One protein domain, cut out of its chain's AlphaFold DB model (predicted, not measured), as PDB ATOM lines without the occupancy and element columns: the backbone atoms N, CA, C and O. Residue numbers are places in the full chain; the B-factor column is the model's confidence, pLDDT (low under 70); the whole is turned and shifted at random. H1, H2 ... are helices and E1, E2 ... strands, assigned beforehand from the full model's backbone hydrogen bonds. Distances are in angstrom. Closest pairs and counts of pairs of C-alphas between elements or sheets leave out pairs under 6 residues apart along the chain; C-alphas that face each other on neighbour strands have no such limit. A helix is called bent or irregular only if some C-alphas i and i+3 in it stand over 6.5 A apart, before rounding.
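Overview. This is residues 5 to 199 of the 429 residues of an uncharacterized protein of Clostridium sp. CAG:299 (UniProt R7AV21). A strongly twisted wall of four parallel strands, E1 E2 E3 E4, has H2, H3 and H4 packed on one face, while a second part made mostly of loops, residues 120 to 199, extends from its other side. That part holds the short helices H6, H7 and H8, with H6 far out, and H1 sits off the sheet beside the N-terminal end of neither H3 nor H4 but next to H2. The printed part has 195 residues with eight named helices and four named strands, in the order E1 H1 E2 H2 E3 H3 E4 H4 H5 H6 H7 H8. The class is mixed, helices and strands, with under half of the residues, 89, in named elements. The whole is compact, with a radius of gyration of the C-alphas of 17.7 A and spans of 46 by 45 by 30 A.

Arrangement. Edge strand E1, residues 5 to 8, is parallel to E2, residues 31 to 37, at 21 degrees, with N 6 and O 32 at 2.9 A, within hydrogen-bond range. E2 is parallel to E3, residues 60 to 67, at 24 degrees, with N 37 and O 64 at 2.7 A. E3 is parallel to edge strand E4, residues 88 to 92, at 37 degrees, with N 67 and O 91 at 2.7 A. H1, residues 14 to 23, H2, residues 44 to 56, and H3, residues 69 to 81, lie between these strands along the chain, in three strand-helix-strand units, each joining two parallel neighbour strands by a right-handed crossover. H1 is not on the sheet; it only just touches H2, with 3 pairs of C-alphas within 8 A, the closest those of Pro 14 and Lys 50 at 6.8 A, at a shallow tilt of 27 degrees. H2 and H3 are on the same face, at heights over the sheet of 9.8 A and 9.0 A, each along the strands at 3 degrees to E3 on the local plane. H2 touches H3 with residues 44 to 48 alone, the closest C-alphas being those of Pro 44 and Leu 78 at 4.8 A, at a steep tilt of 40 degrees, the same way. H4, residues 102 to 109, is on the sheet, and with H2 and H3 it forms two layers, helices on one face of a sheet. H4 touches H5, residues 115 to 119, the closest C-alphas being those of Leu 109 and Phe 115 at 5.7 A; H5 only grazes the sheet. H6, residues 160 to 166, touches no helix. H7, residues 177 to 181, is close to but not clearly touching H5, and also H8, residues 189 to 192, where the C-alphas of Ser 181 and Arg 189 are 7.9 A apart. Every O i to N i+4 pair is within hydrogen-bond range in H1, H2, H4 and H7, against 7 of 9 in H3, 0 of 1 in H5 with 2 of 2 O i to N i+3 pairs, and 1 of 3 in H6 with 2 of 4; H8 is too short for such a pair.

Along the chain. E1 begins at C-alpha 5 (131.009, 114.080, 94.118) and is 10.0 A long. H1 measures 14.1 A, E2 19.0 A, H2 18.3 A and E3 22.9 A. H3 measures 19.5 A and is irregular, C-alphas 70 and 73 being 7.6 A apart. E4 measures 13.4 A, H4 10.3 A, H5 7.9 A, H6 10.9 A and H7 5.6 A. H8, 5.1 A, ends at C-alpha 192 (136.257, 121.961, 103.912).

Size, cuts and confidence. The C-alphas farthest apart are those of Glu 103 and Ser 158, 50.1 A. The printed part has no cut. The link from H5 to H6, residues 120 to 159, is long. The mean pLDDT of the printed part is 83.5; residue 131, residues 148 to 167 and residue 190 are under 70.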
ATOM      1  N   GLY A   5     129.564 114.229  94.237       86.00
ATOM      2  CA  GLY A   5     131.009 114.080  94.118       86.00
ATOM      3  C   GLY A   5     131.445 113.016  93.129       86.00
ATOM      4  O   GLY A   5     130.801 111.975  93.036       86.00
ATOM      5  N   ALA A   6     132.578 113.244  92.469       86.75
ATOM      6  CA  ALA A   6     133.261 112.245  91.652       86.75
ATOM      7  C   ALA A   6     134.757 112.212  91.986       86.75
ATOM      8  O   ALA A   6     135.415 113.251  91.984       86.75
ATOM      9  N   GLN A   7     135.292 111.020  92.250       88.75
ATOM     10  CA  GLN A   7     136.731 110.801  92.380       88.75
ATOM     11  C   GLN A   7     137.305 110.342  91.040       88.75
ATOM     12  O   GLN A   7     136.742 109.468  90.386       88.75
ATOM     13  N   THR A   8     138.425 110.927  90.625       91.38
ATOM     14  CA  THR A   8     139.053 110.638  89.335       91.38
ATOM     15  C   THR A   8     140.540 110.968  89.351       91.38
ATOM     16  O   THR A   8     141.011 111.708  90.206       91.38
ATOM     17  N   ASN A   9     141.280 110.447  88.381       92.50
ATOM     18  CA  ASN A   9     142.633 110.881  88.044       92.50
ATOM     19  C   ASN A   9     142.679 111.803  86.811       92.50
ATOM     20  O   ASN A   9     143.740 111.982  86.233       92.50
ATOM     21  N   LEU A  10     141.531 112.330  86.361       92.44
ATOM     22  CA  LEU A  10     141.399 113.161  85.152       92.44
ATOM     23  C   LEU A  10     141.965 112.508  83.875       92.44
ATOM     24  O   LEU A  10     142.351 113.198  82.934       92.44
ATOM     25  N   SER A  11     141.978 111.175  83.801       88.94
ATOM     26  CA  SER A  11     142.342 110.447  82.573       88.94
ATOM     27  C   SER A  11     141.301 110.582  81.451       88.94
ATOM     28  O   SER A  11     141.595 110.283  80.296       88.94
ATOM     29  N   PHE A  12     140.093 111.053  81.774       84.81
ATOM     30  CA  PHE A  12     139.045 111.387  80.809       84.81
ATOM     31  C   PHE A  12     139.208 112.806  80.241       84.81
ATOM     32  O   PHE A  12     139.934 113.620  80.802       84.81
ATOM     33  N   GLN A  13     138.487 113.116  79.155       87.56
ATOM     34  CA  GLN A  13     138.380 114.472  78.591       87.56
ATOM     35  C   GLN A  13     137.390 115.306  79.422       87.56
ATOM     36  O   GLN A  13     136.185 115.016  79.361       87.56
ATOM     37  N   PRO A  14     137.843 116.285  80.233       87.94
ATOM     38  CA  PRO A  14     136.958 117.043  81.116       87.94
ATOM     39  C   PRO A  14     135.822 117.747  80.376       87.94
ATOM     40  O   PRO A  14     134.710 117.818  80.894       87.94
ATOM     41  N   GLU A  15     136.078 118.190  79.147       88.56
ATOM     42  CA  GLU A  15     135.131 118.851  78.254       88.56
ATOM     43  C   GLU A  15     133.877 117.994  78.065       88.56
ATOM     44  O   GLU A  15     132.778 118.389  78.456       88.56
ATOM     45  N   ARG A  16     134.063 116.766  77.564       90.50
ATOM     46  CA  ARG A  16     132.967 115.833  77.272       90.50
ATOM     47  C   ARG A  16     132.210 115.419  78.526       90.50
ATOM     48  O   ARG A  16     130.997 115.231  78.482       90.50
ATOM     49  N   CYS A  17     132.919 115.246  79.640       89.12
ATOM     50  CA  CYS A  17     132.300 114.842  80.896       89.12
ATOM     51  C   CYS A  17     131.402 115.939  81.474       89.12
ATOM     52  O   CYS A  17     130.288 115.633  81.902       89.12
ATOM     53  N   LEU A  18     131.856 117.197  81.470       90.50
ATOM     54  CA  LEU A  18     131.039 118.316  81.938       90.50
ATOM     55  C   LEU A  18     129.836 118.554  81.018       90.50
ATOM     56  O   LEU A  18     128.723 118.675  81.520       90.50
ATOM     57  N   GLU A  19     130.031 118.518  79.695       90.69
ATOM     58  CA  GLU A  19     128.936 118.643  78.719       90.69
ATOM     59  C   GLU A  19     127.868 117.564  78.909       90.69
ATOM     60  O   GLU A  19     126.672 117.853  78.890       90.69
ATOM     61  N   HIS A  20     128.285 116.311  79.117       91.44
ATOM     62  CA  HIS A  20     127.350 115.219  79.358       91.44
ATOM     63  C   HIS A  20     126.597 115.403  80.681       91.44
ATOM     64  O   HIS A  20     125.379 115.251  80.712       91.44
ATOM     65  N   TYR A  21     127.293 115.787  81.753       90.38
ATOM     66  CA  TYR A  21     126.665 116.049  83.048       90.38
ATOM     67  C   TYR A  21     125.616 117.166  82.966       90.38
ATOM     68  O   TYR A  21     124.506 116.995  83.467       90.38
ATOM     69  N   GLU A  22     125.930 118.276  82.296       91.56
ATOM     70  CA  GLU A  22     124.987 119.379  82.076       91.56
ATOM     71  C   GLU A  22     123.792 118.939  81.212       91.56
ATOM     72  O   GLU A  22     122.644 119.244  81.542       91.56
ATOM     73  N   LYS A  23     124.040 118.168  80.142       94.44
ATOM     74  CA  LYS A  23     122.999 117.654  79.238       94.44
ATOM     75  C   LYS A  23     121.976 116.762  79.949       94.44
ATOM     76  O   LYS A  23     120.792 116.839  79.632       94.44
ATOM     77  N   GLU A  24     122.411 115.960  80.916       93.75
ATOM     78  CA  GLU A  24     121.534 115.106  81.731       93.75
ATOM     79  C   GLU A  24     120.855 115.872  82.894       93.75
ATOM     80  O   GLU A  24     120.269 115.270  83.795       93.75
ATOM     81  N   GLY A  25     120.918 117.212  82.895       90.62
ATOM     82  CA  GLY A  25     120.274 118.078  83.890       90.62
ATOM     83  C   GLY A  25     121.112 118.340  85.146       90.62
ATOM     84  O   GLY A  25     120.595 118.842  86.146       90.62
ATOM     85  N   GLY A  26     122.400 117.997  85.122       89.44
ATOM     86  CA  GLY A  26     123.335 118.258  86.207       89.44
ATOM     87  C   GLY A  26     123.671 119.744  86.354       89.44
ATOM     88  O   GLY A  26     124.028 120.428  85.400       89.44
ATOM     89  N   GLU A  27     123.623 120.257  87.583       90.00
ATOM     90  CA  GLU A  27     124.043 121.629  87.885       90.00
ATOM     91  C   GLU A  27     125.529 121.656  88.284       90.00
ATOM     92  O   GLU A  27     125.897 121.073  89.313       90.00
ATOM     93  N   LEU A  28     126.391 122.355  87.529       87.56
ATOM     94  CA  LEU A  28     127.842 122.426  87.805       87.56
ATOM     95  C   LEU A  28     128.166 122.930  89.216       87.56
ATOM     96  O   LEU A  28     129.037 122.386  89.889       87.56
ATOM     97  N   ARG A  29     127.395 123.896  89.732       86.31
ATOM     98  CA  ARG A  29     127.555 124.417  91.105       86.31
ATOM     99  C   ARG A  29     127.390 123.356  92.199       86.31
ATOM    100  O   ARG A  29     127.837 123.579  93.325       86.31
ATOM    101  N   LYS A  30     126.751 122.221  91.891       88.81
ATOM    102  CA  LYS A  30     126.563 121.078  92.800       88.81
ATOM    103  C   LYS A  30     127.619 119.988  92.602       88.81
ATOM    104  O   LYS A  30     127.777 119.159  93.493       88.81
ATOM    105  N   LEU A  31     128.351 120.000  91.485       90.19
ATOM    106  CA  LEU A  31     129.413 119.041  91.194       90.19
ATOM    107  C   LEU A  31     130.667 119.338  92.030       90.19
ATOM    108  O   LEU A  31     131.050 120.496  92.225       90.19
ATOM    109  N   ARG A  32     131.289 118.286  92.558       91.19
ATOM    110  CA  ARG A  32     132.504 118.326  93.376       91.19
ATOM    111  C   ARG A  32     133.477 117.268  92.857       91.19
ATOM    112  O   ARG A  32     133.195 116.078  92.954       91.19
ATOM    113  N   ILE A  33     134.604 117.670  92.282       92.81
ATOM    114  CA  ILE A  33     135.576 116.715  91.728       92.81
ATOM    115  C   ILE A  33     136.741 116.542  92.706       92.81
ATOM    116  O   ILE A  33     137.356 117.509  93.139       92.81
ATOM    117  N   TRP A  34     137.049 115.297  93.044       93.94
ATOM    118  CA  TRP A  34     138.277 114.909  93.728       93.94
ATOM    119  C   TRP A  34     139.239 114.381  92.664       93.94
ATOM    120  O   TRP A  34     139.045 113.275  92.154       93.94
ATOM    121  N   ALA A  35     140.261 115.161  92.320       95.62
ATOM    122  CA  ALA A  35     141.226 114.829  91.280       95.62
ATOM    123  C   ALA A  35     142.557 114.359  91.887       95.62
ATOM    124  O   ALA A  35     143.205 115.097  92.623       95.62
ATOM    125  N   THR A  36     142.986 113.139  91.574       96.12
ATOM    126  CA  THR A  36     144.268 112.581  92.025       96.12
ATOM    127  C   THR A  36     145.276 112.603  90.880       96.12
ATOM    128  O   THR A  36     145.090 111.894  89.896       96.12
ATOM    129  N   PHE A  37     146.348 113.378  91.016       97.12
ATOM    130  CA  PHE A  37     147.484 113.403  90.104       97.12
ATOM    131  C   PHE A  37     148.298 112.103  90.212       97.12
ATOM    132  O   PHE A  37     148.778 111.791  91.307       97.12
ATOM    133  N   PRO A  38     148.456 111.346  89.109       94.38
ATOM    134  CA  PRO A  38     149.257 110.129  89.079       94.38
ATOM    135  C   PRO A  38     150.633 110.405  88.429       94.38
ATOM    136  O   PRO A  38     150.758 110.324  87.201       94.38
ATOM    137  N   PRO A  39     151.675 110.745  89.216       92.56
ATOM    138  CA  PRO A  39     152.971 111.171  88.681       92.56
ATOM    139  C   PRO A  39     153.667 110.097  87.832       92.56
ATOM    140  O   PRO A  39     154.532 110.421  87.025       92.56
ATOM    141  N   GLU A  40     153.294 108.821  87.974       89.50
ATOM    142  CA  GLU A  40     153.894 107.725  87.207       89.50
ATOM    143  C   GLU A  40     153.461 107.705  85.733       89.50
ATOM    144  O   GLU A  40     154.145 107.105  84.903       89.50
ATOM    145  N   ILE A  41     152.315 108.312  85.403       92.00
ATOM    146  CA  ILE A  41     151.694 108.202  84.072       92.00
ATOM    147  C   ILE A  41     151.294 109.548  83.460       92.00
ATOM    148  O   ILE A  41     150.927 109.585  82.287       92.00
ATOM    149  N   GLU A  42     151.355 110.649  84.211       93.94
ATOM    150  CA  GLU A  42     150.984 111.973  83.715       93.94
ATOM    151  C   GLU A  42     151.965 113.062  84.167       93.94
ATOM    152  O   GLU A  42     152.452 113.072  85.294       93.94
ATOM    153  N   GLN A  43     152.254 114.003  83.267       96.00
ATOM    154  CA  GLN A  43     153.145 115.130  83.541       96.00
ATOM    155  C   GLN A  43     152.400 116.257  84.281       96.00
ATOM    156  O   GLN A  43     151.251 116.546  83.926       96.00
ATOM    157  N   PRO A  44     153.052 116.978  85.220       96.94
ATOM    158  CA  PRO A  44     152.420 118.062  85.979       96.94
ATOM    159  C   PRO A  44     151.731 119.123  85.110       96.94
ATOM    160  O   PRO A  44     150.641 119.581  85.438       96.94
ATOM    161  N   GLN A  45     152.338 119.496  83.978       97.00
ATOM    162  CA  GLN A  45     151.796 120.515  83.072       97.00
ATOM    163  C   GLN A  45     150.477 120.082  82.422       97.00
ATOM    164  O   GLN A  45     149.524 120.856  82.431       97.00
ATOM    165  N   ALA A  46     150.406 118.846  81.919       95.38
ATOM    166  CA  ALA A  46     149.204 118.316  81.276       95.38
ATOM    167  C   ALA A  46     148.048 118.182  82.279       95.38
ATOM    168  O   ALA A  46     146.907 118.544  81.987       95.38
ATOM    169  N   PHE A  47     148.347 117.742  83.504       96.75
ATOM    170  CA  PHE A  47     147.347 117.670  84.566       96.75
ATOM    171  C   PHE A  47     146.846 119.065  84.981       96.75
ATOM    172  O   PHE A  47     145.644 119.277  85.160       96.75
ATOM    173  N   ALA A  48     147.753 120.043  85.091       96.00
ATOM    174  CA  ALA A  48     147.408 121.424  85.422       96.00
ATOM    175  C   ALA A  48     146.550 122.103  84.339       96.00
ATOM    176  O   ALA A  48     145.686 122.909  84.675       96.00
ATOM    177  N   GLU A  49     146.737 121.774  83.056       95.25
ATOM    178  CA  GLU A  49     145.877 122.253  81.959       95.25
ATOM    179  C   GLU A  49     144.425 121.807  82.137       95.25
ATOM    180  O   GLU A  49     143.514 122.632  82.077       95.25
ATOM    181  N   LYS A  50     144.208 120.530  82.465       95.19
ATOM    182  CA  LYS A  50     142.869 120.004  82.771       95.19
ATOM    183  C   LYS A  50     142.254 120.693  83.989       95.19
ATOM    184  O   LYS A  50     141.068 121.012  83.986       95.19
ATOM    185  N   CYS A  51     143.054 120.956  85.024       95.00
ATOM    186  CA  CYS A  51     142.603 121.693  86.206       95.00
ATOM    187  C   CYS A  51     142.203 123.137  85.861       95.00
ATOM    188  O   CYS A  51     141.163 123.606  86.320       95.00
ATOM    189  N   ARG A  52     142.985 123.830  85.023       93.31
ATOM    190  CA  ARG A  52     142.649 125.179  84.542       93.31
ATOM    191  C   ARG A  52     141.321 125.188  83.792       93.31
ATOM    192  O   ARG A  52     140.460 125.988  84.134       93.31
ATOM    193  N   TYR A  53     141.111 124.235  82.887       92.88
ATOM    194  CA  TYR A  53     139.838 124.099  82.179       92.88
ATOM    195  C   TYR A  53     138.644 123.900  83.135       92.88
ATOM    196  O   TYR A  53     137.608 124.553  82.996       92.88
ATOM    197  N   LEU A  54     138.781 123.033  84.147       91.88
ATOM    198  CA  LEU A  54     137.738 122.839  85.163       91.88
ATOM    199  C   LEU A  54     137.438 124.133  85.940       91.88
ATOM    200  O   LEU A  54     136.267 124.435  86.184       91.88
ATOM    201  N   SER A  55     138.478 124.890  86.306       89.62
ATOM    202  CA  SER A  55     138.347 126.170  87.017       89.62
ATOM    203  C   SER A  55     137.645 127.224  86.152       89.62
ATOM    204  O   SER A  55     136.664 127.824  86.591       89.62
ATOM    205  N   GLU A  56     138.037 127.362  84.881       90.25
ATOM    206  CA  GLU A  56     137.418 128.282  83.912       90.25
ATOM    207  C   GLU A  56     135.928 127.988  83.677       90.25
ATOM    208  O   GLU A  56     135.130 128.904  83.476       90.25
ATOM    209  N   ARG A  57     135.518 126.714  83.756       89.62
ATOM    210  CA  ARG A  57     134.106 126.296  83.655       89.62
ATOM    211  C   ARG A  57     133.324 126.456  84.964       89.62
ATOM    212  O   ARG A  57     132.127 126.169  84.987       89.62
ATOM    213  N   GLY A  58     133.967 126.898  86.045       85.06
ATOM    214  CA  GLY A  58     133.343 127.103  87.353       85.06
ATOM    215  C   GLY A  58     133.042 125.808  88.114       85.06
ATOM    216  O   GLY A  58     132.205 125.806  89.024       85.06
ATOM    217  N   ALA A  59     133.689 124.694  87.753       87.19
ATOM    218  CA  ALA A  59     133.582 123.458  88.517       87.19
ATOM    219  C   ALA A  59     134.315 123.609  89.858       87.19
ATOM    220  O   ALA A  59     135.380 124.214  89.939       87.19
ATOM    221  N   ARG A  60     133.767 123.025  90.929       90.44
ATOM    222  CA  ARG A  60     134.452 122.976  92.228       90.44
ATOM    223  C   ARG A  60     135.224 121.673  92.350       90.44
ATOM    224  O   ARG A  60     134.631 120.598  92.228       90.44
ATOM    225  N   PHE A  61     136.520 121.751  92.622       92.31
ATOM    226  CA  PHE A  61     137.367 120.567  92.699       92.31
ATOM    227  C   PHE A  61     138.559 120.745  93.635       92.31
ATOM    228  O   PHE A  61     138.941 121.860  93.980       92.31
ATOM    229  N   SER A  62     139.094 119.619  94.093       94.25
ATOM    230  CA  SER A  62     140.345 119.533  94.837       94.25
ATOM    231  C   SER A  62     141.323 118.677  94.050       94.25
ATOM    232  O   SER A  62     140.915 117.763  93.327       94.25
ATOM    233  N   VAL A  63     142.610 118.976  94.184       96.38
ATOM    234  CA  VAL A  63     143.684 118.216  93.546       96.38
ATOM    235  C   VAL A  63     144.507 117.551  94.629       96.38
ATOM    236  O   VAL A  63     144.689 118.114  95.699       96.38
ATOM    237  N   GLY A  64     145.044 116.371  94.376       95.75
ATOM    238  CA  GLY A  64     146.035 115.816  95.276       95.75
ATOM    239  C   GLY A  64     146.842 114.691  94.699       95.75
ATOM    240  O   GLY A  64     146.631 114.278  93.567       95.75
ATOM    241  N   ALA A  65     147.793 114.215  95.483       96.31
ATOM    242  CA  ALA A  65     148.731 113.186  95.071       96.31
ATOM    243  C   ALA A  65     148.994 112.202  96.211       96.31
ATOM    244  O   ALA A  65     148.766 112.486  97.393       96.31
ATOM    245  N   VAL A  66     149.499 111.025  95.852       94.38
ATOM    246  CA  VAL A  66     150.097 110.115  96.828       94.38
ATOM    247  C   VAL A  66     151.428 110.717  97.278       94.38
ATOM    248  O   VAL A  66     152.246 111.112  96.452       94.38
ATOM    249  N   GLY A  67     151.654 110.778  98.588       92.81
ATOM    250  CA  GLY A  67     152.865 111.282  99.237       92.81
ATOM    251  C   GLY A  67     154.040 110.323  99.084       92.81
ATOM    252  O   GLY A  67     154.570 109.826 100.074       92.81
ATOM    253  N   ASN A  68     154.398 110.021  97.838       93.44
ATOM    254  CA  ASN A  68     155.563 109.240  97.458       93.44
ATOM    255  C   ASN A  68     156.799 110.157  97.470       93.44
ATOM    256  O   ASN A  68     156.851 111.093  96.666       93.44
ATOM    257  N   PRO A  69     157.803 109.917  98.338       92.06
ATOM    258  CA  PRO A  69     159.006 110.746  98.401       92.06
ATOM    259  C   PRO A  69     159.729 110.898  97.059       92.06
ATOM    260  O   PRO A  69     160.257 111.967  96.768       92.06
ATOM    261  N   ALA A  70     159.694 109.866  96.207       92.00
ATOM    262  CA  ALA A  70     160.317 109.907  94.886       92.00
ATOM    263  C   ALA A  70     159.632 110.897  93.922       92.00
ATOM    264  O   ALA A  70     160.274 111.390  93.002       92.00
ATOM    265  N   ALA A  71     158.354 111.213  94.146       94.31
ATOM    266  CA  ALA A  71     157.554 112.088  93.289       94.31
ATOM    267  C   ALA A  71     157.407 113.519  93.840       94.31
ATOM    268  O   ALA A  71     156.725 114.349  93.240       94.31
ATOM    269  N   ILE A  72     158.029 113.845  94.982       94.50
ATOM    270  CA  ILE A  72     157.815 115.138  95.654       94.50
ATOM    271  C   ILE A  72     158.177 116.342  94.771       94.50
ATOM    272  O   ILE A  72     157.535 117.389  94.861       94.50
ATOM    273  N   ALA A  73     159.172 116.197  93.890       95.44
ATOM    274  CA  ALA A  73     159.572 117.239  92.950       95.44
ATOM    275  C   ALA A  73     158.473 117.535  91.914       95.44
ATOM    276  O   ALA A  73     158.157 118.701  91.670       95.44
ATOM    277  N   ASP A  74     157.840 116.498  91.364       97.31
ATOM    278  CA  ASP A  74     156.741 116.646  90.406       97.31
ATOM    279  C   ASP A  74     155.486 117.209  91.071       97.31
ATOM    280  O   ASP A  74     154.816 118.072  90.504       97.31
ATOM    281  N   ILE A  75     155.208 116.802  92.312       96.81
ATOM    282  CA  ILE A  75     154.098 117.348  93.100       96.81
ATOM    283  C   ILE A  75     154.324 118.840  93.396       96.81
ATOM    284  O   ILE A  75     153.403 119.639  93.240       96.81
ATOM    285  N   ARG A  76     155.553 119.253  93.751       95.69
ATOM    286  CA  ARG A  76     155.919 120.679  93.902       95.69
ATOM    287  C   ARG A  76     155.726 121.457  92.612       95.69
ATOM    288  O   ARG A  76     155.222 122.576  92.628       95.69
ATOM    289  N   LYS A  77     156.113 120.863  91.485       97.00
ATOM    290  CA  LYS A  77     155.916 121.473  90.174       97.00
ATOM    291  C   LYS A  77     154.432 121.646  89.858       97.00
ATOM    292  O   LYS A  77     154.055 122.721  89.409       97.00
ATOM    293  N   LEU A  78     153.603 120.638  90.135       97.06
ATOM    294  CA  LEU A  78     152.153 120.743  89.995       97.06
ATOM    295  C   LEU A  78     151.587 121.857  90.884       97.06
ATOM    296  O   LEU A  78     150.841 122.688  90.383       97.06
ATOM    297  N   ALA A  79     151.984 121.921  92.160       93.62
ATOM    298  CA  ALA A  79     151.527 122.950  93.097       93.62
ATOM    299  C   ALA A  79     151.744 124.374  92.556       93.62
ATOM    300  O   ALA A  79     150.850 125.205  92.641       93.62
ATOM    301  N   ASN A  80     152.898 124.629  91.930       93.69
ATOM    302  CA  ASN A  80     153.223 125.926  91.328       93.69
ATOM    303  C   ASN A  80     152.447 126.236  90.033       93.69
ATOM    304  O   ASN A  80     152.447 127.378  89.583       93.69
ATOM    305  N   LEU A  81     151.860 125.224  89.390       96.00
ATOM    306  CA  LEU A  81     151.110 125.353  88.136       96.00
ATOM    307  C   LEU A  81     149.593 125.416  88.352       96.00
ATOM    308  O   LEU A  81     148.866 125.781  87.424       96.00
ATOM    309  N   LEU A  82     149.113 125.006  89.527       93.50
ATOM    310  CA  LEU A  82     147.698 125.055  89.867       93.50
ATOM    311  C   LEU A  82     147.234 126.508  90.057       93.50
ATOM    312  O   LEU A  82     148.012 127.348  90.512       93.50
ATOM    313  N   PRO A  83     145.964 126.816  89.739       85.75
ATOM    314  CA  PRO A  83     145.366 128.090  90.127       85.75
ATOM    315  C   PRO A  83     145.416 128.291  91.653       85.75
ATOM    316  O   PRO A  83     145.285 127.326  92.406       85.75
ATOM    317  N   GLU A  84     145.585 129.540  92.110       76.94
ATOM    318  CA  GLU A  84     145.785 129.872  93.536       76.94
ATOM    319  C   GLU A  84     144.630 129.428  94.451       76.94
ATOM    320  O   GLU A  84     144.824 129.218  95.648       76.94
ATOM    321  N   ASP A  85     143.422 129.296  93.908       76.38
ATOM    322  CA  ASP A  85     142.210 128.907  94.625       76.38
ATOM    323  C   ASP A  85     142.012 127.384  94.720       76.38
ATOM    324  O   ASP A  85     141.116 126.922  95.435       76.38
ATOM    325  N   ILE A  86     142.853 126.592  94.045       88.12
ATOM    326  CA  ILE A  86     142.765 125.133  94.047       88.12
ATOM    327  C   ILE A  86     143.652 124.545  95.135       88.12
ATOM    328  O   ILE A  86     144.878 124.615  95.111       88.12
ATOM    329  N   TYR A  87     143.003 123.884  96.083       88.38
ATOM    330  CA  TYR A  87     143.691 123.196  97.160       88.38
ATOM    331  C   TYR A  87     144.345 121.897  96.687       88.38
ATOM    332  O   TYR A  87     143.676 121.032  96.109       88.38
ATOM    333  N   LEU A  88     145.638 121.768  96.999       92.81
ATOM    334  CA  LEU A  88     146.432 120.563  96.810       92.81
ATOM    335  C   LEU A  88     146.517 119.775  98.123       92.81
ATOM    336  O   LEU A  88     147.049 120.267  99.114       92.81
ATOM    337  N   TRP A  89     146.039 118.536  98.121       93.81
ATOM    338  CA  TRP A  89     146.171 117.621  99.247       93.81
ATOM    339  C   TRP A  89     147.161 116.485  98.986       93.81
ATOM    340  O   TRP A  89     147.370 116.055  97.853       93.81
ATOM    341  N   ILE A  90     147.739 115.943 100.055       94.19
ATOM    342  CA  ILE A  90     148.616 114.775 100.009       94.19
ATOM    343  C   ILE A  90     147.981 113.655 100.830       94.19
ATOM    344  O   ILE A  90     147.546 113.856 101.966       94.19
ATOM    345  N   ASN A  91     147.922 112.461 100.247       91.81
ATOM    346  CA  ASN A  91     147.592 111.240 100.979       91.81
ATOM    347  C   ASN A  91     148.875 110.525 101.353       91.81
ATOM    348  O   ASN A  91     149.770 110.389 100.519       91.81
ATOM    349  N   ARG A  92     148.974 110.010 102.575       89.38
ATOM    350  CA  ARG A  92     150.163 109.235 102.939       89.38
ATOM    351  C   ARG A  92     150.244 107.984 102.068       89.38
ATOM    352  O   ARG A  92     149.257 107.274 101.899       89.38
ATOM    353  N   MET A  93     151.430 107.720 101.528       88.06
ATOM    354  CA  MET A  93     151.683 106.510 100.759       88.06
ATOM    355  C   MET A  93     151.539 105.277 101.655       88.06
ATOM    356  O   MET A  93     152.240 105.134 102.660       88.06
ATOM    357  N   ASP A  94     150.639 104.376 101.274       80.19
ATOM    358  CA  ASP A  94     150.621 103.023 101.814       80.19
ATOM    359  C   ASP A  94     151.717 102.195 101.129       80.19
ATOM    360  O   ASP A  94     151.984 102.351  99.940       80.19
ATOM    361  N   GLY A  95     152.377 101.312 101.883       79.31
ATOM    362  CA  GLY A  95     153.385 100.410 101.315       79.31
ATOM    363  C   GLY A  95     154.790 100.998 101.141       79.31
ATOM    364  O   GLY A  95     155.618 100.351 100.511       79.31
ATOM    365  N   LEU A  96     155.108 102.153 101.747       82.00
ATOM    366  CA  LEU A  96     156.479 102.705 101.771       82.00
ATOM    367  C   LEU A  96     157.507 101.748 102.421       82.00
ATOM    368  O   LEU A  96     158.710 101.913 102.249       82.00
ATOM    369  N   GLY A  97     157.054 100.756 103.199       81.25
ATOM    370  CA  GLY A  97     157.905  99.739 103.836       81.25
ATOM    371  C   GLY A  97     158.741 100.248 105.017       81.25
ATOM    372  O   GLY A  97     159.295  99.447 105.763       81.25
ATOM    373  N   ARG A  98     158.786 101.567 105.226       86.88
ATOM    374  CA  ARG A  98     159.408 102.247 106.365       86.88
ATOM    375  C   ARG A  98     158.579 103.461 106.800       86.88
ATOM    376  O   ARG A  98     157.754 103.941 106.016       86.88
ATOM    377  N   PRO A  99     158.805 103.997 108.011       82.50
ATOM    378  CA  PRO A  99     158.295 105.310 108.384       82.50
ATOM    379  C   PRO A  99     158.777 106.408 107.421       82.50
ATOM    380  O   PRO A  99     159.882 106.347 106.874       82.50
ATOM    381  N   CYS A 100     157.927 107.414 107.220       83.56
ATOM    382  CA  CYS A 100     158.263 108.643 106.500       83.56
ATOM    383  C   CYS A 100     159.303 109.434 107.314       83.56
ATOM    384  O   CYS A 100     159.104 109.605 108.522       83.56
ATOM    385  N   THR A 101     160.392 109.894 106.689       87.50
ATOM    386  CA  THR A 101     161.436 110.657 107.395       87.50
ATOM    387  C   THR A 101     160.940 112.051 107.769       87.50
ATOM    388  O   THR A 101     159.914 112.528 107.279       87.50
ATOM    389  N   ARG A 102     161.677 112.744 108.639       82.19
ATOM    390  CA  ARG A 102     161.352 114.118 109.036       82.19
ATOM    391  C   ARG A 102     161.379 115.080 107.846       82.19
ATOM    392  O   ARG A 102     160.505 115.936 107.733       82.19
ATOM    393  N   GLU A 103     162.350 114.931 106.954       86.12
ATOM    394  CA  GLU A 103     162.508 115.754 105.753       86.12
ATOM    395  C   GLU A 103     161.352 115.521 104.780       86.12
ATOM    396  O   GLU A 103     160.807 116.477 104.233       86.12
ATOM    397  N   GLU A 104     160.924 114.267 104.620       89.69
ATOM    398  CA  GLU A 104     159.771 113.903 103.795       89.69
ATOM    399  C   GLU A 104     158.470 114.458 104.385       89.69
ATOM    400  O   GLU A 104     157.702 115.115 103.680       89.69
ATOM    401  N   LYS A 105     158.249 114.277 105.695       86.75
ATOM    402  CA  LYS A 105     157.104 114.856 106.419       86.75
ATOM    403  C   LYS A 105     157.060 116.374 106.246       86.75
ATOM    404  O   LYS A 105     156.017 116.904 105.876       86.75
ATOM    405  N   LYS A 106     158.183 117.069 106.467       84.25
ATOM    406  CA  LYS A 106     158.286 118.525 106.285       84.25
ATOM    407  C   LYS A 106     158.001 118.924 104.837       84.25
ATOM    408  O   LYS A 106     157.200 119.822 104.606       84.25
ATOM    409  N   GLY A 107     158.587 118.218 103.872       87.62
ATOM    410  CA  GLY A 107     158.398 118.497 102.453       87.62
ATOM    411  C   GLY A 107     156.948 118.345 101.988       87.62
ATOM    412  O   GLY A 107     156.504 119.136 101.158       87.62
ATOM    413  N   PHE A 108     156.207 117.372 102.529       91.31
ATOM    414  CA  PHE A 108     154.775 117.220 102.261       91.31
ATOM    415  C   PHE A 108     153.908 118.202 103.048       91.31
ATOM    416  O   PHE A 108     152.911 118.655 102.505       91.31
ATOM    417  N   LEU A 109     154.284 118.583 104.274       81.94
ATOM    418  CA  LEU A 109     153.579 119.620 105.042       81.94
ATOM    419  C   LEU A 109     153.687 121.011 104.406       81.94
ATOM    420  O   LEU A 109     152.773 121.819 104.548       81.94
ATOM    421  N   GLU A 110     154.782 121.286 103.696       83.06
ATOM    422  CA  GLU A 110     154.929 122.495 102.875       83.06
ATOM    423  C   GLU A 110     153.944 122.523 101.688       83.06
ATOM    424  O   GLU A 110     153.592 123.605 101.228       83.06
ATOM    425  N   LEU A 111     153.502 121.355 101.203       87.81
ATOM    426  CA  LEU A 111     152.581 121.205 100.067       87.81
ATOM    427  C   LEU A 111     151.116 121.094 100.498       87.81
ATOM    428  O   LEU A 111     150.265 121.820  99.998       87.81
ATOM    429  N   ASP A 112     150.834 120.168 101.413       88.06
ATOM    430  CA  ASP A 112     149.538 119.986 102.050       88.06
ATOM    431  C   ASP A 112     149.698 120.163 103.559       88.06
ATOM    432  O   ASP A 112     150.147 119.260 104.271       88.06
ATOM    433  N   PRO A 113     149.233 121.289 104.093       80.75
ATOM    434  CA  PRO A 113     149.315 121.517 105.518       80.75
ATOM    435  C   PRO A 113     148.452 120.630 106.397       80.75
ATOM    436  O   PRO A 113     148.661 120.566 107.606       80.75
ATOM    437  N   TRP A 114     147.453 119.969 105.816       82.12
ATOM    438  CA  TRP A 114     146.625 118.982 106.499       82.12
ATOM    439  C   TRP A 114     147.235 117.583 106.443       82.12
ATOM    440  O   TRP A 114     146.683 116.670 107.065       82.12
ATOM    441  N   PHE A 115     148.392 117.407 105.793       86.44
ATOM    442  CA  PHE A 115     149.076 116.120 105.679       86.44
ATOM    443  C   PHE A 115     149.383 115.480 107.038       86.44
ATOM    444  O   PHE A 115     149.366 114.257 107.155       86.44
ATOM    445  N   PHE A 116     149.576 116.273 108.103       79.94
ATOM    446  CA  PHE A 116     149.783 115.729 109.453       79.94
ATOM    447  C   PHE A 116     148.660 114.773 109.876       79.94
ATOM    448  O   PHE A 116     148.911 113.793 110.573       79.94
ATOM    449  N   ARG A 117     147.422 115.004 109.417       79.62
ATOM    450  CA  ARG A 117     146.270 114.161 109.763       79.62
ATOM    451  C   ARG A 117     146.344 112.759 109.186       79.62
ATOM    452  O   ARG A 117     145.727 111.857 109.747       79.62
ATOM    453  N   GLU A 118     147.139 112.543 108.144       84.69
ATOM    454  CA  GLU A 118     147.341 111.218 107.558       84.69
ATOM    455  C   GLU A 118     148.044 110.239 108.523       84.69
ATOM    456  O   GLU A 118     148.068 109.024 108.299       84.69
ATOM    457  N   PHE A 119     148.581 110.749 109.634       81.75
ATOM    458  CA  PHE A 119     149.217 109.974 110.699       81.75
ATOM    459  C   PHE A 119     148.304 109.769 111.918       81.75
ATOM    460  O   PHE A 119     148.596 108.935 112.774       81.75
ATOM    461  N   PHE A 120     147.157 110.455 111.980       80.44
ATOM    462  CA  PHE A 120     146.232 110.395 113.112       80.44
ATOM    463  C   PHE A 120     144.911 109.753 112.712       80.44
ATOM    464  O   PHE A 120     144.001 110.384 112.181       80.44
ATOM    465  N   TRP A 121     144.781 108.465 113.022       84.00
ATOM    466  CA  TRP A 121     143.562 107.716 112.736       84.00
ATOM    467  C   TRP A 121     142.647 107.657 113.959       84.00
ATOM    468  O   TRP A 121     142.989 106.953 114.925       84.00
ATOM    469  N   PRO A 122     141.484 108.337 113.934       86.06
ATOM    470  CA  PRO A 122     140.568 108.337 115.063       86.06
ATOM    471  C   PRO A 122     139.993 106.939 115.291       86.06
ATOM    472  O   PRO A 122     139.888 106.113 114.370       86.06
ATOM    473  N   LYS A 123     139.612 106.667 116.543       88.12
ATOM    474  CA  LYS A 123     138.925 105.427 116.910       88.12
ATOM    475  C   LYS A 123     137.588 105.373 116.168       88.12
ATOM    476  O   LYS A 123     136.866 106.367 116.095       88.12
ATOM    477  N   ALA A 124     137.287 104.227 115.572       88.56
ATOM    478  CA  ALA A 124     136.061 104.073 114.807       88.56
ATOM    479  C   ALA A 124     134.844 104.157 115.736       88.56
ATOM    480  O   ALA A 124     134.815 103.509 116.779       88.56
ATOM    481  N   ASP A 125     133.853 104.941 115.321       87.19
ATOM    482  CA  ASP A 125     132.573 105.102 116.001       87.19
ATOM    483  C   ASP A 125     131.487 105.238 114.929       87.19
ATOM    484  O   ASP A 125     131.519 106.148 114.094       87.19
ATOM    485  N   ALA A 126     130.577 104.266 114.901       83.75
ATOM    486  CA  ALA A 126     129.515 104.203 113.907       83.75
ATOM    487  C   ALA A 126     128.422 105.253 114.153       83.75
ATOM    488  O   ALA A 126     127.798 105.692 113.188       83.75
ATOM    489  N   SER A 127     128.225 105.692 115.404       84.06
ATOM    490  CA  SER A 127     127.197 106.685 115.754       84.06
ATOM    491  C   SER A 127     127.430 108.029 115.054       84.06
ATOM    492  O   SER A 127     126.487 108.734 114.713       84.06
ATOM    493  N   LEU A 128     128.690 108.328 114.728       86.81
ATOM    494  CA  LEU A 128     129.114 109.557 114.060       86.81
ATOM    495  C   LEU A 128     129.034 109.480 112.525       86.81
ATOM    496  O   LEU A 128     129.411 110.433 111.847       86.81
ATOM    497  N   CYS A 129     128.596 108.354 111.952       84.31
ATOM    498  CA  CYS A 129     128.618 108.105 110.504       84.31
ATOM    499  C   CYS A 129     127.231 108.100 109.835       84.31
ATOM    500  O   CYS A 129     127.157 107.869 108.629       84.31
ATOM    501  N   GLY A 130     126.148 108.332 110.587       71.12
ATOM    502  CA  GLY A 130     124.769 108.087 110.137       71.12
ATOM    503  C   GLY A 130     124.208 109.039 109.072       71.12
ATOM    504  O   GLY A 130     123.170 108.748 108.493       71.12
ATOM    505  N   SER A 131     124.876 110.156 108.775       69.94
ATOM    506  CA  SER A 131     124.374 111.195 107.860       69.94
ATOM    507  C   SER A 131     124.744 110.993 106.383       69.94
ATOM    508  O   SER A 131     124.607 111.919 105.584       69.94
ATOM    509  N   ARG A 132     125.256 109.817 105.991       71.31
ATOM    510  CA  ARG A 132     125.783 109.588 104.634       71.31
ATOM    511  C   ARG A 132     125.577 108.170 104.112       71.31
ATOM    512  O   ARG A 132     125.546 107.207 104.872       71.31
ATOM    513  N   LEU A 133     125.546 108.064 102.784       72.12
ATOM    514  CA  LEU A 133     125.576 106.816 102.026       72.12
ATOM    515  C   LEU A 133     126.772 106.848 101.068       72.12
ATOM    516  O   LEU A 133     126.930 107.803 100.309       72.12
ATOM    517  N   PHE A 134     127.601 105.812 101.102       76.69
ATOM    518  CA  PHE A 134     128.713 105.612 100.178       76.69
ATOM    519  C   PHE A 134     128.345 104.532  99.159       76.69
ATOM    520  O   PHE A 134     127.857 103.466  99.548       76.69
ATOM    521  N   LEU A 135     128.575 104.813  97.877       75.88
ATOM    522  CA  LEU A 135     128.305 103.915  96.754       75.88
ATOM    523  C   LEU A 135     129.613 103.621  96.017       75.88
ATOM    524  O   LEU A 135     130.292 104.543  95.573       75.88
ATOM    525  N   GLU A 136     129.946 102.342  95.897       75.31
ATOM    526  CA  GLU A 136     131.060 101.854  95.081       75.31
ATOM    527  C   GLU A 136     130.634 101.721  93.612       75.31
ATOM    528  O   GLU A 136     129.449 101.563  93.303       75.31
ATOM    529  N   ALA A 137     131.608 101.707  92.699       73.19
ATOM    530  CA  ALA A 137     131.355 101.551  91.263       73.19
ATOM    531  C   ALA A 137     130.669 100.216  90.903       73.19
ATOM    532  O   ALA A 137     129.940 100.138  89.919       73.19
ATOM    533  N   ASP A 138     130.864  99.175  91.716       74.44
ATOM    534  CA  ASP A 138     130.215  97.866  91.565       74.44
ATOM    535  C   ASP A 138     128.812  97.791  92.203       74.44
ATOM    536  O   ASP A 138     128.187  96.727  92.230       74.44
ATOM    537  N   GLY A 139     128.306  98.912  92.728       71.06
ATOM    538  CA  GLY A 139     126.991  99.019  93.353       71.06
ATOM    539  C   GLY A 139     126.945  98.622  94.831       71.06
ATOM    540  O   GLY A 139     125.871  98.723  95.440       71.06
ATOM    541  N   ARG A 140     128.070  98.204  95.440       74.25
ATOM    542  CA  ARG A 140     128.148  97.997  96.896       74.25
ATOM    543  C   ARG A 140     127.910  99.301  97.647       74.25
ATOM    544  O   ARG A 140     128.213 100.394  97.175       74.25
ATOM    545  N   ARG A 141     127.356  99.161  98.853       73.94
ATOM    546  CA  ARG A 141     126.901 100.284  99.679       73.94
ATOM    547  C   ARG A 141     127.435 100.187 101.090       73.94
ATOM    548  O   ARG A 141     127.485  99.102 101.659       73.94
ATOM    549  N   GLY A 142     127.766 101.317 101.689       75.75
ATOM    550  CA  GLY A 142     128.170 101.366 103.090       75.75
ATOM    551  C   GLY A 142     128.091 102.772 103.663       75.75
ATOM    552  O   GLY A 142     127.700 103.714 102.981       75.75
ATOM    553  N   MET A 143     128.508 102.922 104.920       77.56
ATOM    554  CA  MET A 143     128.708 104.242 105.533       77.56
ATOM    555  C   MET A 143     129.958 104.940 104.974       77.56
ATOM    556  O   MET A 143     130.030 106.165 104.919       77.56
ATOM    557  N   CYS A 144     130.971 104.161 104.589       82.75
ATOM    558  CA  CYS A 144     132.201 104.611 103.939       82.75
ATOM    559  C   CYS A 144     132.885 103.447 103.202       82.75
ATOM    560  O   CYS A 144     132.510 102.287 103.386       82.75
ATOM    561  N   ASN A 145     133.956 103.747 102.466       81.81
ATOM    562  CA  ASN A 145     134.795 102.772 101.757       81.81
ATOM    563  C   ASN A 145     135.459 101.709 102.662       81.81
ATOM    564  O   ASN A 145     135.900 100.667 102.189       81.81
ATOM    565  N   LEU A 146     135.558 101.952 103.977       82.50
ATOM    566  CA  LEU A 146     136.114 100.988 104.937       82.50
ATOM    567  C   LEU A 146     135.053 100.132 105.637       82.50
ATOM    568  O   LEU A 146     135.403  99.111 106.248       82.50
ATOM    569  N   SER A 147     133.792 100.569 105.624       76.31
ATOM    570  CA  SER A 147     132.691  99.843 106.253       76.31
ATOM    571  C   SER A 147     132.295  98.660 105.374       76.31
ATOM    572  O   SER A 147     132.150  98.808 104.166       76.31
ATOM    573  N   ALA A 148     132.141  97.478 105.969       62.34
ATOM    574  CA  ALA A 148     131.700  96.308 105.221       62.34
ATOM    575  C   ALA A 148     130.229  96.488 104.812       62.34
ATOM    576  O   ALA A 148     129.375  96.697 105.674       62.34
ATOM    577  N   SER A 149     129.931  96.376 103.516       57.41
ATOM    578  CA  SER A 149     128.552  96.317 103.028       57.41
ATOM    579  C   SER A 149     127.916  94.990 103.443       57.41
ATOM    580  O   SER A 149     128.483  93.933 103.141       57.41
ATOM    581  N   ARG A 150     126.711  94.992 104.023       51.91
ATOM    582  CA  ARG A 150     125.800  93.871 103.767       51.91
ATOM    583  C   ARG A 150     125.290  94.077 102.347       51.91
ATOM    584  O   ARG A 150     124.503  94.975 102.095       51.91
ATOM    585  N   ALA A 151     125.837  93.329 101.397       45.38
ATOM    586  CA  ALA A 151     125.378  93.390 100.021       45.38
ATOM    587  C   ALA A 151     123.974  92.769  99.942       45.38
ATOM    588  O   ALA A 151     123.848  91.547  99.906       45.38
ATOM    589  N   SER A 152     122.922  93.583  99.893       43.59
ATOM    590  CA  SER A 152     121.710  93.180  99.187       43.59
ATOM    591  C   SER A 152     121.973  93.426  97.698       43.59
ATOM    592  O   SER A 152     122.124  94.555  97.234       43.59
ATOM    593  N   LYS A 153     122.133  92.341  96.932       46.16
ATOM    594  CA  LYS A 153     122.108  92.412  95.467       46.16
ATOM    595  C   LYS A 153     120.707  92.879  95.062       46.16
ATOM    596  O   LYS A 153     119.790  92.068  95.042       46.16
ATOM    597  N   GLY A 154     120.535  94.162  94.754       43.00
ATOM    598  CA  GLY A 154     119.293  94.652  94.153       43.00
ATOM    599  C   GLY A 154     119.072  96.156  94.282       43.00
ATOM    600  O   GLY A 154     118.947  96.654  95.392       43.00
ATOM    601  N   GLY A 155     118.995  96.835  93.127       49.53
ATOM    602  CA  GLY A 155     118.282  98.101  92.868       49.53
ATOM    603  C   GLY A 155     118.705  99.357  93.641       49.53
ATOM    604  O   GLY A 155     118.908  99.319  94.849       49.53
ATOM    605  N   LEU A 156     118.820 100.507  92.961       47.16
ATOM    606  CA  LEU A 156     118.853 101.836  93.598       47.16
ATOM    607  C   LEU A 156     117.622 101.959  94.516       47.16
ATOM    608  O   LEU A 156     116.504 102.089  94.028       47.16
ATOM    609  N   ILE A 157     117.803 101.837  95.835       49.12
ATOM    610  CA  ILE A 157     116.687 101.966  96.781       49.12
ATOM    611  C   ILE A 157     116.282 103.440  96.804       49.12
ATOM    612  O   ILE A 157     117.130 104.330  96.858       49.12
ATOM    613  N   SER A 158     114.977 103.689  96.780       48.72
ATOM    614  CA  SER A 158     114.359 105.015  96.748       48.72
ATOM    615  C   SER A 158     114.543 105.836  98.036       48.72
ATOM    616  O   SER A 158     114.095 106.983  98.080       48.72
ATOM    617  N   ARG A 159     115.184 105.299  99.091       52.56
ATOM    618  CA  ARG A 159     115.325 105.954 100.406       52.56
ATOM    619  C   ARG A 159     116.682 105.681 101.078       52.56
ATOM    620  O   ARG A 159     117.023 104.543 101.385       52.56
ATOM    621  N   GLN A 160     117.433 106.752 101.360       51.97
ATOM    622  CA  GLN A 160     118.718 106.748 102.092       51.97
ATOM    623  C   GLN A 160     118.625 106.142 103.508       51.97
ATOM    624  O   GLN A 160     119.590 105.547 103.985       51.97
ATOM    625  N   GLU A 161     117.474 106.277 104.172       51.94
ATOM    626  CA  GLU A 161     117.277 105.888 105.578       51.94
ATOM    627  C   GLU A 161     117.294 104.372 105.819       51.94
ATOM    628  O   GLU A 161     117.660 103.928 106.906       51.94
ATOM    629  N   GLU A 162     116.919 103.562 104.826       52.91
ATOM    630  CA  GLU A 162     116.924 102.097 104.944       52.91
ATOM    631  C   GLU A 162     118.343 101.535 104.793       52.91
ATOM    632  O   GLU A 162     118.764 100.684 105.575       52.91
ATOM    633  N   ALA A 163     119.137 102.092 103.872       50.88
ATOM    634  CA  ALA A 163     120.517 101.668 103.632       50.88
ATOM    635  C   ALA A 163     121.466 101.989 104.808       50.88
ATOM    636  O   ALA A 163     122.400 101.231 105.077       50.88
ATOM    637  N   ALA A 164     121.225 103.088 105.532       53.22
ATOM    638  CA  ALA A 164     122.015 103.459 106.710       53.22
ATOM    639  C   ALA A 164     121.781 102.518 107.909       53.22
ATOM    640  O   ALA A 164     122.703 102.276 108.685       53.22
ATOM    641  N   LYS A 165     120.574 101.945 108.041       54.22
ATOM    642  CA  LYS A 165     120.210 101.029 109.141       54.22
ATOM    643  C   LYS A 165     120.862  99.646 109.025       54.22
ATOM    644  O   LYS A 165     121.026  98.965 110.034       54.22
ATOM    645  N   GLU A 166     121.252  99.225 107.823       56.34
ATOM    646  CA  GLU A 166     121.824  97.891 107.578       56.34
ATOM    647  C   GLU A 166     123.355  97.823 107.727       56.34
ATOM    648  O   GLU A 166     123.930  96.732 107.865       56.34
ATOM    649  N   ALA A 167     124.034  98.972 107.704       61.28
ATOM    650  CA  ALA A 167     125.489  99.051 107.711       61.28
ATOM    651  C   ALA A 167     126.065  98.935 109.135       61.28
ATOM    652  O   ALA A 167     125.771  99.735 110.016       61.28
ATOM    653  N   VAL A 168     126.968  97.969 109.356       70.00
ATOM    654  CA  VAL A 168     127.688  97.800 110.632       70.00
ATOM    655  C   VAL A 168     129.174  98.087 110.424       70.00
ATOM    656  O   VAL A 168     129.847  97.418 109.637       70.00
ATOM    657  N   CYS A 169     129.722  99.060 111.156       80.38
ATOM    658  CA  CYS A 169     131.158  99.333 111.129       80.38
ATOM    659  C   CYS A 169     131.911  98.302 111.981       80.38
ATOM    660  O   CYS A 169     131.703  98.220 113.187       80.38
ATOM    661  N   ARG A 170     132.817  97.533 111.365       83.00
ATOM    662  CA  ARG A 170     133.687  96.558 112.060       83.00
ATOM    663  C   ARG A 170     135.126  97.047 112.252       83.00
ATOM    664  O   ARG A 170     135.989  96.295 112.698       83.00
ATOM    665  N   ARG A 171     135.423  98.283 111.849       87.75
ATOM    666  CA  ARG A 171     136.771  98.849 111.953       87.75
ATOM    667  C   ARG A 171     137.056  99.253 113.397       87.75
ATOM    668  O   ARG A 171     136.153  99.657 114.113       87.75
ATOM    669  N   LYS A 172     138.327  99.185 113.801       88.81
ATOM    670  CA  LYS A 172     138.804  99.746 115.080       88.81
ATOM    671  C   LYS A 172     139.214 101.216 114.954       88.81
ATOM    672  O   LYS A 172     139.123 101.966 115.922       88.81
ATOM    673  N   ARG A 173     139.674 101.623 113.769       90.44
ATOM    674  CA  ARG A 173     140.104 102.988 113.442       90.44
ATOM    675  C   ARG A 173     139.681 103.374 112.029       90.44
ATOM    676  O   ARG A 173     139.567 102.507 111.160       90.44
ATOM    677  N   CYS A 174     139.475 104.666 111.805       90.31
ATOM    678  CA  CYS A 174     139.230 105.235 110.482       90.31
ATOM    679  C   CYS A 174     140.578 105.552 109.818       90.31
ATOM    680  O   CYS A 174     141.121 106.632 110.010       90.31
ATOM    681  N   THR A 175     141.131 104.597 109.068       87.44
ATOM    682  CA  THR A 175     142.484 104.687 108.480       87.44
ATOM    683  C   THR A 175     142.522 105.311 107.082       87.44
ATOM    684  O   THR A 175     143.537 105.240 106.408       87.44
ATOM    685  N   CYS A 176     141.407 105.870 106.613       86.00
ATOM    686  CA  CYS A 176     141.277 106.489 105.297       86.00
ATOM    687  C   CYS A 176     140.611 107.854 105.458       86.00
ATOM    688  O   CYS A 176     139.643 107.967 106.220       86.00
ATOM    689  N   TYR A 177     141.076 108.855 104.703       88.00
ATOM    690  CA  TYR A 177     140.504 110.198 104.714       88.00
ATOM    691  C   TYR A 177     138.992 110.186 104.478       88.00
ATOM    692  O   TYR A 177     138.253 110.770 105.262       88.00
ATOM    693  N   LEU A 178     138.493 109.477 103.459       87.12
ATOM    694  CA  LEU A 178     137.051 109.420 103.163       87.12
ATOM    695  C   LEU A 178     136.242 108.859 104.343       87.12
ATOM    696  O   LEU A 178     135.140 109.323 104.639       87.12
ATOM    697  N   ALA A 179     136.798 107.887 105.068       88.31
ATOM    698  CA  ALA A 179     136.163 107.345 106.261       88.31
ATOM    699  C   ALA A 179     136.177 108.347 107.425       88.31
ATOM    700  O   ALA A 179     135.130 108.542 108.042       88.31
ATOM    701  N   ALA A 180     137.318 108.981 107.706       88.88
ATOM    702  CA  ALA A 180     137.474 109.923 108.816       88.88
ATOM    703  C   ALA A 180     136.723 111.246 108.585       88.88
ATOM    704  O   ALA A 180     135.991 111.693 109.464       88.88
ATOM    705  N   SER A 181     136.848 111.829 107.390       88.06
ATOM    706  CA  SER A 181     136.266 113.126 107.018       88.06
ATOM    707  C   SER A 181     134.748 113.162 107.121       88.06
ATOM    708  O   SER A 181     134.178 114.166 107.527       88.06
ATOM    709  N   GLY A 182     134.061 112.066 106.801       86.44
ATOM    710  CA  GLY A 182     132.603 112.050 106.885       86.44
ATOM    711  C   GLY A 182     132.020 111.686 108.244       86.44
ATOM    712  O   GLY A 182     130.825 111.417 108.299       86.44
ATOM    713  N   ARG A 183     132.814 111.673 109.320       87.56
ATOM    714  CA  ARG A 183     132.270 111.658 110.684       87.56
ATOM    715  C   ARG A 183     131.676 113.024 111.032       87.56
ATOM    716  O   ARG A 183     132.162 114.048 110.545       87.56
ATOM    717  N   SER A 184     130.630 113.074 111.851       85.12
ATOM    718  CA  SER A 184     130.031 114.344 112.299       85.12
ATOM    719  C   SER A 184     131.014 115.218 113.086       85.12
ATOM    720  O   SER A 184     130.978 116.432 112.934       85.12
ATOM    721  N   ASP A 185     131.951 114.611 113.815       83.38
ATOM    722  CA  ASP A 185     132.984 115.278 114.622       83.38
ATOM    723  C   ASP A 185     134.275 115.620 113.855       83.38
ATOM    724  O   ASP A 185     135.290 115.932 114.472       83.38
ATOM    725  N   PHE A 186     134.295 115.516 112.521       84.69
ATOM    726  CA  PHE A 186     135.521 115.760 111.764       84.69
ATOM    727  C   PHE A 186     135.993 117.223 111.904       84.69
ATOM    728  O   PHE A 186     135.320 118.118 111.385       84.69
ATOM    729  N   PRO A 187     137.183 117.490 112.481       73.06
ATOM    730  CA  PRO A 187     137.626 118.866 112.737       73.06
ATOM    731  C   PRO A 187     137.857 119.685 111.459       73.06
ATOM    732  O   PRO A 187     137.809 120.910 111.465       73.06
ATOM    733  N   GLY A 188     138.101 119.017 110.325       76.31
ATOM    734  CA  GLY A 188     138.284 119.687 109.036       76.31
ATOM    735  C   GLY A 188     137.010 120.240 108.410       76.31
ATOM    736  O   GLY A 188     137.110 120.878 107.370       76.31
ATOM    737  N   ARG A 189     135.834 120.062 109.027       78.81
ATOM    738  CA  ARG A 189     134.588 120.716 108.582       78.81
ATOM    739  C   ARG A 189     134.692 122.234 108.568       78.81
ATOM    740  O   ARG A 189     134.086 122.874 107.721       78.81
ATOM    741  N   GLY A 190     135.522 122.796 109.443       69.56
ATOM    742  CA  GLY A 190     135.853 124.209 109.395       69.56
ATOM    743  C   GLY A 190     136.488 124.629 108.065       69.56
ATOM    744  O   GLY A 190     136.096 125.602 107.440       69.56
ATOM    745  N   VAL A 191     137.449 123.852 107.579       75.06
ATOM    746  CA  VAL A 191     138.193 124.198 106.361       75.06
ATOM    747  C   VAL A 191     137.452 123.776 105.093       75.06
ATOM    748  O   VAL A 191     137.404 124.527 104.124       75.06
ATOM    749  N   PHE A 192     136.862 122.583 105.093       82.38
ATOM    750  CA  PHE A 192     136.257 121.961 103.912       82.38
ATOM    751  C   PHE A 192     134.727 122.091 103.858       82.38
ATOM    752  O   PHE A 192     134.077 121.475 103.012       82.38
ATOM    753  N   GLY A 193     134.144 122.865 104.775       80.56
ATOM    754  CA  GLY A 193     132.708 123.097 104.850       80.56
ATOM    755  C   GLY A 193     131.894 121.842 105.216       80.56
ATOM    756  O   GLY A 193     132.400 120.907 105.853       80.56
ATOM    757  N   PRO A 194     130.605 121.790 104.829       80.38
ATOM    758  CA  PRO A 194     129.687 120.714 105.212       80.38
ATOM    759  C   PRO A 194     130.024 119.355 104.577       80.38
ATOM    760  O   PRO A 194     129.654 118.312 105.133       80.38
ATOM    761  N   TYR A 195     130.767 119.349 103.463       86.75
ATOM    762  CA  TYR A 195     131.131 118.147 102.702       86.75
ATOM    763  C   TYR A 195     132.652 117.921 102.652       86.75
ATOM    764  O   TYR A 195     133.258 117.907 101.572       86.75
ATOM    765  N   PRO A 196     133.299 117.691 103.808       87.56
ATOM    766  CA  PRO A 196     134.745 117.526 103.877       87.56
ATOM    767  C   PRO A 196     135.266 116.337 103.065       87.56
ATOM    768  O   PRO A 196     136.440 116.299 102.721       87.56
ATOM    769  N   GLN A 197     134.410 115.381 102.698       87.94
ATOM    770  CA  GLN A 197     134.785 114.218 101.895       87.94
ATOM    771  C   GLN A 197     135.223 114.587 100.478       87.94
ATOM    772  O   GLN A 197     135.876 113.773  99.842       87.94
ATOM    773  N   PHE A 198     134.876 115.776  99.973       89.69
ATOM    774  CA  PHE A 198     135.384 116.256  98.685       89.69
ATOM    775  C   PHE A 198     136.735 116.959  98.812       89.69
ATOM    776  O   PHE A 198     137.397 117.191  97.802       89.69
ATOM    777  N   ARG A 199     137.148 117.293 100.046       89.38
ATOM    778  CA  ARG A 199     138.405 117.980 100.358       89.38
ATOM    779  C   ARG A 199     138.580 119.278  99.559       89.38
ATOM    780  O   ARG A 199     139.689 119.684  99.252       89.38
TER     781      ARG A 199